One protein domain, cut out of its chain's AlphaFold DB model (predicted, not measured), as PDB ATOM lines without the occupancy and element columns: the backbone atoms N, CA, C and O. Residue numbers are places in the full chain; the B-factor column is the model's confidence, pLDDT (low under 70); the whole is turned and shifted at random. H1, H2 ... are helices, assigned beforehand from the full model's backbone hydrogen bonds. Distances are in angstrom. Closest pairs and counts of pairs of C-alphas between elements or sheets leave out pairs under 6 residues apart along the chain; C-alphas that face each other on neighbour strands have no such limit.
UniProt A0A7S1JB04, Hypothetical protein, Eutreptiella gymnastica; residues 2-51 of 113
ATOM      1  N   THR A   2     -12.356  24.008 -40.384       62.31
ATOM      2  CA  THR A   2     -13.186  23.981 -39.175       62.31
ATOM      3  C   THR A   2     -14.641  23.664 -39.536       62.31
ATOM      4  O   THR A   2     -15.150  24.116 -40.561       62.31
ATOM      5  N   TYR A   3     -15.317  22.860 -38.713       66.19
ATOM      6  CA  TYR A   3     -16.754  22.581 -38.834       66.19
ATOM      7  C   TYR A   3     -17.549  23.722 -38.187       66.19
ATOM      8  O   TYR A   3     -18.191  23.531 -37.163       66.19
ATOM      9  N   GLN A   4     -17.398  24.937 -38.708       68.31
ATOM     10  CA  GLN A   4     -18.093  26.116 -38.191       68.31
ATOM     11  C   GLN A   4     -19.264  26.482 -39.099       68.31
ATOM     12  O   GLN A   4     -19.189  26.335 -40.326       68.31
ATOM     13  N   SER A   5     -20.357  26.928 -38.486       73.06
ATOM     14  CA  SER A   5     -21.482  27.524 -39.205       73.06
ATOM     15  C   SER A   5     -21.071  28.901 -39.729       73.06
ATOM     16  O   SER A   5     -20.356  29.645 -39.056       73.06
ATOM     17  N   LEU A   6     -21.514  29.228 -40.937       76.94
ATOM     18  CA  LEU A   6     -21.425  30.559 -41.521       76.94
ATOM     19  C   LEU A   6     -22.490  31.482 -40.891       76.94
ATOM     20  O   LEU A   6     -23.410  30.991 -40.229       76.94
ATOM     21  N   PRO A   7     -22.397  32.813 -41.078       75.06
ATOM     22  CA  PRO A   7     -23.340  33.767 -40.482       75.06
ATOM     23  C   PRO A   7     -24.817  33.544 -40.849       75.06
ATOM     24  O   PRO A   7     -25.696  33.911 -40.079       75.06
ATOM     25  N   ASP A   8     -25.095  32.930 -41.997       75.81
ATOM     26  CA  ASP A   8     -26.443  32.581 -42.471       75.81
ATOM     27  C   ASP A   8     -26.949  31.224 -41.933       75.81
ATOM     28  O   ASP A   8     -28.003  30.734 -42.337       75.81
ATOM     29  N   GLY A   9     -26.188  30.582 -41.040       72.19
ATOM     30  CA  GLY A   9     -26.507  29.275 -40.468       72.19
ATOM     31  C   GLY A   9     -26.225  28.094 -41.401       72.19
ATOM     32  O   GLY A   9     -26.452  26.944 -41.011       72.19
ATOM     33  N   SER A  10     -25.735  28.333 -42.619       79.19
ATOM     34  CA  SER A  10     -25.214  27.270 -43.476       79.19
ATOM     35  C   SER A  10     -23.880  26.754 -42.939       79.19
ATOM     36  O   SER A  10     -23.201  27.384 -42.127       79.19
ATOM     37  N   SER A  11     -23.506  25.548 -43.338       84.69
ATOM     38  CA  SER A  11     -22.278  24.913 -42.873       84.69
ATOM     39  C   SER A  11     -21.133  25.202 -43.825       84.69
ATOM     40  O   SER A  11     -21.300  25.112 -45.040       84.69
ATOM     41  N   GLY A  12     -19.943  25.459 -43.280       85.50
ATOM     42  CA  GLY A  12     -18.746  25.603 -44.101       85.50
ATOM     43  C   GLY A  12     -18.479  24.378 -44.987       85.50
ATOM     44  O   GLY A  12     -18.890  23.250 -44.685       85.50
ATOM     45  N   GLN A  13     -17.722  24.590 -46.066       86.25
ATOM     46  CA  GLN A  13     -17.421  23.572 -47.081       86.25
ATOM     47  C   GLN A  13     -16.874  22.266 -46.483       86.25
ATOM     48  O   GLN A  13     -17.235  21.188 -46.936       86.25
ATOM     49  N   ALA A  14     -16.066  22.347 -45.419       86.62
ATOM     50  CA  ALA A  14     -15.515  21.170 -44.750       86.62
ATOM     51  C   ALA A  14     -16.600  20.244 -44.168       86.62
ATOM     52  O   ALA A  14     -16.480  19.022 -44.282       86.62
ATOM     53  N   LEU A  15     -17.670  20.803 -43.582       89.88
ATOM     54  CA  LEU A  15     -18.788  19.994 -43.099       89.88
ATOM     55  C   LEU A  15     -19.625  19.472 -44.259       89.88
ATOM     56  O   LEU A  15     -19.982  18.298 -44.251       89.88
ATOM     57  N   ARG A  16     -19.889  20.300 -45.280       91.56
ATOM     58  CA  ARG A  16     -20.609  19.839 -46.473       91.56
ATOM     59  C   ARG A  16     -19.903  18.635 -47.103       91.56
ATOM     60  O   ARG A  16     -20.530  17.599 -47.284       91.56
ATOM     61  N   SER A  17     -18.597  18.724 -47.359       92.12
ATOM     62  CA  SER A  17     -17.805  17.622 -47.927       92.12
ATOM     63  C   SER A  17     -17.799  16.377 -47.039       92.12
ATOM     64  O   SER A  17     -17.758  15.259 -47.549       92.12
ATOM     65  N   ARG A  18     -17.844  16.549 -45.709       93.38
ATOM     66  CA  ARG A  18     -18.008  15.426 -44.783       93.38
ATOM     67  C   ARG A  18     -19.368  14.760 -44.977       93.38
ATOM     68  O   ARG A  18     -19.402  13.557 -45.186       93.38
ATOM     69  N   VAL A  19     -20.449  15.535 -44.938       94.44
ATOM     70  CA  VAL A  19     -21.824  15.042 -45.096       94.44
ATOM     71  C   VAL A  19     -22.003  14.309 -46.422       94.44
ATOM     72  O   VAL A  19     -22.505  13.192 -46.410       94.44
ATOM     73  N   VAL A  20     -21.520  14.875 -47.533       95.62
ATOM     74  CA  VAL A  20     -21.565  14.216 -48.850       95.62
ATOM     75  C   VAL A  20     -20.893  12.856 -48.787       95.62
ATOM     76  O   VAL A  20     -21.532  11.854 -49.068       95.62
ATOM     77  N   ARG A  21     -19.629  12.802 -48.351       95.25
ATOM     78  CA  ARG A  21     -18.866  11.552 -48.338       95.25
ATOM     79  C   ARG A  21     -19.547  10.456 -47.514       95.25
ATOM     80  O   ARG A  21     -19.598   9.316 -47.960       95.25
ATOM     81  N   GLU A  22     -20.034  10.791 -46.320       95.94
ATOM     82  CA  GLU A  22     -20.669   9.805 -45.433       95.94
ATOM     83  C   GLU A  22     -22.039   9.358 -45.972       95.94
ATOM     84  O   GLU A  22     -22.358   8.173 -45.930       95.94
ATOM     85  N   LEU A  23     -22.842  10.275 -46.522       96.69
ATOM     86  CA  LEU A  23     -24.155   9.933 -47.073       96.69
ATOM     87  C   LEU A  23     -24.059   9.218 -48.426       96.69
ATOM     88  O   LEU A  23     -24.887   8.351 -48.698       96.69
ATOM     89  N   THR A  24     -23.055   9.505 -49.259       97.75
ATOM     90  CA  THR A  24     -22.820   8.789 -50.526       97.75
ATOM     91  C   THR A  24     -22.610   7.295 -50.292       97.75
ATOM     92  O   THR A  24     -23.084   6.489 -51.086       97.75
ATOM     93  N   ALA A  25     -21.994   6.897 -49.174       95.38
ATOM     94  CA  ALA A  25     -21.845   5.483 -48.824       95.38
ATOM     95  C   ALA A  25     -23.193   4.762 -48.606       95.38
ATOM     96  O   ALA A  25     -23.265   3.545 -48.763       95.38
ATOM     97  N   LEU A  26     -24.253   5.498 -48.252       96.50
ATOM     98  CA  LEU A  26     -25.588   4.959 -47.971       96.50
ATOM     99  C   LEU A  26     -26.565   5.144 -49.139       96.50
ATOM    100  O   LEU A  26     -27.425   4.297 -49.364       96.50
ATOM    101  N   PHE A  27     -26.445   6.254 -49.867       96.62
ATOM    102  CA  PHE A  27     -27.438   6.697 -50.849       96.62
ATOM    103  C   PHE A  27     -26.884   6.826 -52.276       96.62
ATOM    104  O   PHE A  27     -27.654   7.074 -53.203       96.62
ATOM    105  N   GLY A  28     -25.578   6.627 -52.469       95.56
ATOM    106  CA  GLY A  28     -24.902   6.728 -53.760       95.56
ATOM    107  C   GLY A  28     -24.693   8.166 -54.240       95.56
ATOM    108  O   GLY A  28     -24.851   9.140 -53.499       95.56
ATOM    109  N   ASP A  29     -24.340   8.296 -55.517       95.19
ATOM    110  CA  ASP A  29     -23.890   9.559 -56.121       95.19
ATOM    111  C   ASP A  29     -24.970  10.646 -56.170       95.19
ATOM    112  O   ASP A  29     -24.657  11.835 -56.270       95.19
ATOM    113  N   ARG A  30     -26.247  10.268 -56.019       96.00
ATOM    114  CA  ARG A  30     -27.369  11.216 -55.971       96.00
ATOM    115  C   ARG A  30     -27.206  12.271 -54.880       96.00
ATOM    116  O   ARG A  30     -27.737  13.362 -55.024       96.00
ATOM    117  N   VAL A  31     -26.470  11.968 -53.807       96.69
ATOM    118  CA  VAL A  31     -26.227  12.919 -52.716       96.69
ATOM    119  C   VAL A  31     -25.546  14.178 -53.235       96.69
ATOM    120  O   VAL A  31     -25.960  15.269 -52.872       96.69
ATOM    121  N   GLU A  32     -24.543  14.064 -54.104       92.81
ATOM    122  CA  GLU A  32     -23.836  15.254 -54.590       92.81
ATOM    123  C   GLU A  32     -24.708  16.088 -55.539       92.81
ATOM    124  O   GLU A  32     -24.608  17.314 -55.549       92.81
ATOM    125  N   VAL A  33     -25.602  15.429 -56.285       94.38
ATOM    126  CA  VAL A  33     -26.504  16.068 -57.257       94.38
ATOM    127  C   VAL A  33     -27.720  16.715 -56.584       94.38
ATOM    128  O   VAL A  33     -28.153  17.787 -56.996       94.38
ATOM    129  N   GLU A  34     -28.283  16.076 -55.557       95.75
ATOM    130  CA  GLU A  34     -29.559  16.468 -54.943       95.75
ATOM    131  C   GLU A  34     -29.393  17.269 -53.636       95.75
ATOM    132  O   GLU A  34     -30.331  17.943 -53.206       95.75
ATOM    133  N   LEU A  35     -28.225  17.228 -52.981       93.56
ATOM    134  CA  LEU A  35     -27.993  17.947 -51.723       93.56
ATOM    135  C   LEU A  35     -27.863  19.459 -51.951       93.56
ATOM    136  O   LEU A  35     -26.790  19.973 -52.287       93.56
ATOM    137  N   VAL A  36     -28.954  20.170 -51.666       92.75
ATOM    138  CA  VAL A  36     -29.072  21.630 -51.808       92.75
ATOM    139  C   VAL A  36     -28.160  22.377 -50.833       92.75
ATOM    140  O   VAL A  36     -27.340  23.196 -51.241       92.75
ATOM    141  N   SER A  37     -28.277  22.095 -49.536       90.50
ATOM    142  CA  SER A  37     -27.501  22.771 -48.496       90.50
ATOM    143  C   SER A  37     -27.325  21.892 -47.261       90.50
ATOM    144  O   SER A  37     -28.041  20.915 -47.050       90.50
ATOM    145  N   VAL A  38     -26.342  22.244 -46.432       91.50
ATOM    146  CA  VAL A  38     -26.126  21.627 -45.121       91.50
ATOM    147  C   VAL A  38     -26.176  22.726 -44.078       91.50
ATOM    148  O   VAL A  38     -25.390  23.670 -44.133       91.50
ATOM    149  N   HIS A  39     -27.050  22.571 -43.093       91.12
ATOM    150  CA  HIS A  39     -27.142  23.447 -41.930       91.12
ATOM    151  C   HIS A  39     -26.830  22.630 -40.680       91.12
ATOM    152  O   HIS A  39     -27.258  21.483 -40.563       91.12
ATOM    153  N   HIS A  40     -26.069  23.204 -39.751       87.56
ATOM    154  CA  HIS A  40     -25.777  22.560 -38.476       87.56
ATOM    155  C   HIS A  40     -25.701  23.585 -37.351       87.56
ATOM    156  O   HIS A  40     -25.357  24.753 -37.557       87.56
ATOM    157  N   LYS A  41     -25.975  23.101 -36.141       84.00
ATOM    158  CA  LYS A  41     -25.821  23.838 -34.894       84.00
ATOM    159  C   LYS A  41     -25.124  22.937 -33.883       84.00
ATOM    160  O   LYS A  41     -25.648  21.893 -33.503       84.00
ATOM    161  N   ALA A  42     -23.941  23.347 -33.443       82.75
ATOM    162  CA  ALA A  42     -23.267  22.721 -32.315       82.75
ATOM    163  C   ALA A  42     -23.804  23.328 -31.008       82.75
ATOM    164  O   ALA A  42     -23.280  24.331 -30.530       82.75
ATOM    165  N   TRP A  43     -24.858  22.736 -30.439       82.50
ATOM    166  CA  TRP A  43     -25.518  23.243 -29.222       82.50
ATOM    167  C   TRP A  43     -24.588  23.358 -28.008       82.50
ATOM    168  O   TRP A  43     -24.777  24.241 -27.183       82.50
ATOM    169  N   ILE A  44     -23.540  22.532 -27.939       77.62
ATOM    170  CA  ILE A  44     -22.520  22.586 -26.877       77.62
ATOM    171  C   ILE A  44     -21.731  23.909 -26.857       77.62
ATOM    172  O   ILE A  44     -21.129  24.255 -25.849       77.62
ATOM    173  N   LEU A  45     -21.706  24.632 -27.980       76.88
ATOM    174  CA  LEU A  45     -21.031  25.925 -28.113       76.88
ATOM    175  C   LEU A  45     -21.998  27.105 -27.950       76.88
ATOM    176  O   LEU A  45     -21.579  28.258 -28.019       76.88
ATOM    177  N   ASP A  46     -23.294  26.835 -27.793       80.56
ATOM    178  CA  ASP A  46     -24.295  27.869 -27.593       80.56
ATOM    179  C   ASP A  46     -24.347  28.247 -26.113       80.56
ATOM    180  O   ASP A  46     -24.930  27.522 -25.314       80.56
ATOM    181  N   GLY A  47     -23.763  29.391 -25.752       81.62
ATOM    182  CA  GLY A  47     -23.682  29.840 -24.358       81.62
ATOM    183  C   GLY A  47     -25.028  30.118 -23.674       81.62
ATOM    184  O   GLY A  47     -25.050  30.269 -22.455       81.62
ATOM    185  N   LEU A  48     -26.138  30.186 -24.420       83.88
ATOM    186  CA  LEU A  48     -27.490  30.312 -23.861       83.88
ATOM    187  C   LEU A  48     -28.187  28.956 -23.688       83.88
ATOM    188  O   LEU A  48     -29.184  28.876 -22.976       83.88
ATOM    189  N   THR A  49     -27.686  27.903 -24.336       81.12
ATOM    190  CA  THR A  49     -28.229  26.535 -24.239       81.12
ATOM    191  C   THR A  49     -27.365  25.652 -23.345       81.12
ATOM    192  O   THR A  49     -27.874  24.883 -22.534       81.12
ATOM    193  N   TYR A  50     -26.048  25.749 -23.501       73.06
ATOM    194  CA  TYR A  50     -25.058  24.985 -22.767       73.06
ATOM    195  C   TYR A  50     -24.064  25.962 -22.137       73.06
ATOM    196  O   TYR A  50     -23.280  26.614 -22.828       73.06
ATOM    197  N   GLY A  51     -24.113  26.092 -20.811       62.84
ATOM    198  CA  GLY A  51     -23.117  26.874 -20.084       62.84
ATOM    199  C   GLY A  51     -21.728  26.232 -20.204       62.84
ATOM    200  O   GLY A  51     -21.637  25.014 -20.394       62.84
TER     201      GLY A  51
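AT A GLANCE: This is residues 2 to 51 of the 113 residues of the protein "Hypothetical protein" of Eutreptiella gymnastica (UniProt A0A7S1JB04). One helix, H1, makes the body together with the short H2, which folds back beside the last part of H1 after a sharp turn. From H2 a long stretch without a named element runs back past the first part of H1 and on beyond it as a tail, whose residues 43 to 49 stick out and add to the length; residues 2 to 12 make a loop before H1. The printed part has 50 residues with two named helices, H1 then H2, and no named strand; the class is all helix, though under half of the residues, 20 of 50, are in named elements. The whole is loose, with a radius of gyration of the C-alphas of 12.9 A, and only just elongated, with spans of 40 by 20 by 16 A.

HOW THE PARTS SIT: H1, residues 13 to 27, touches H2, residues 30 to 34, with its residues 20 to 24 alone. Their closest C-alphas, those of Thr 24 and Val 31, are 5.8 A apart, and the centres are 9.9 A apart. A tight link of two residues joins them. In H2 every O i to N i+4 pair is within hydrogen-bond range; in H1 9 of 11 are.

IN THESE COORDINATES: H1 is 20.0 A long, from C-alpha 13 at (-17.421, 23.572, -47.081) to C-alpha 27 at (-27.438, 6.697, -50.849). H2 is 5.8 A long and ends with C-alpha 34 at (-29.559, 16.468, -54.943).

THE WHOLE: The two C-alphas farthest apart are those of Asp 29 and Gly 51, at 40.0 A. The printed part has no cut. Residues 35 to 51 hold no named element, and of these residues 43 to 49 stand free. The mean pLDDT of the printed part is 86.1; residues 2 to 4 and residue 51 are under 70.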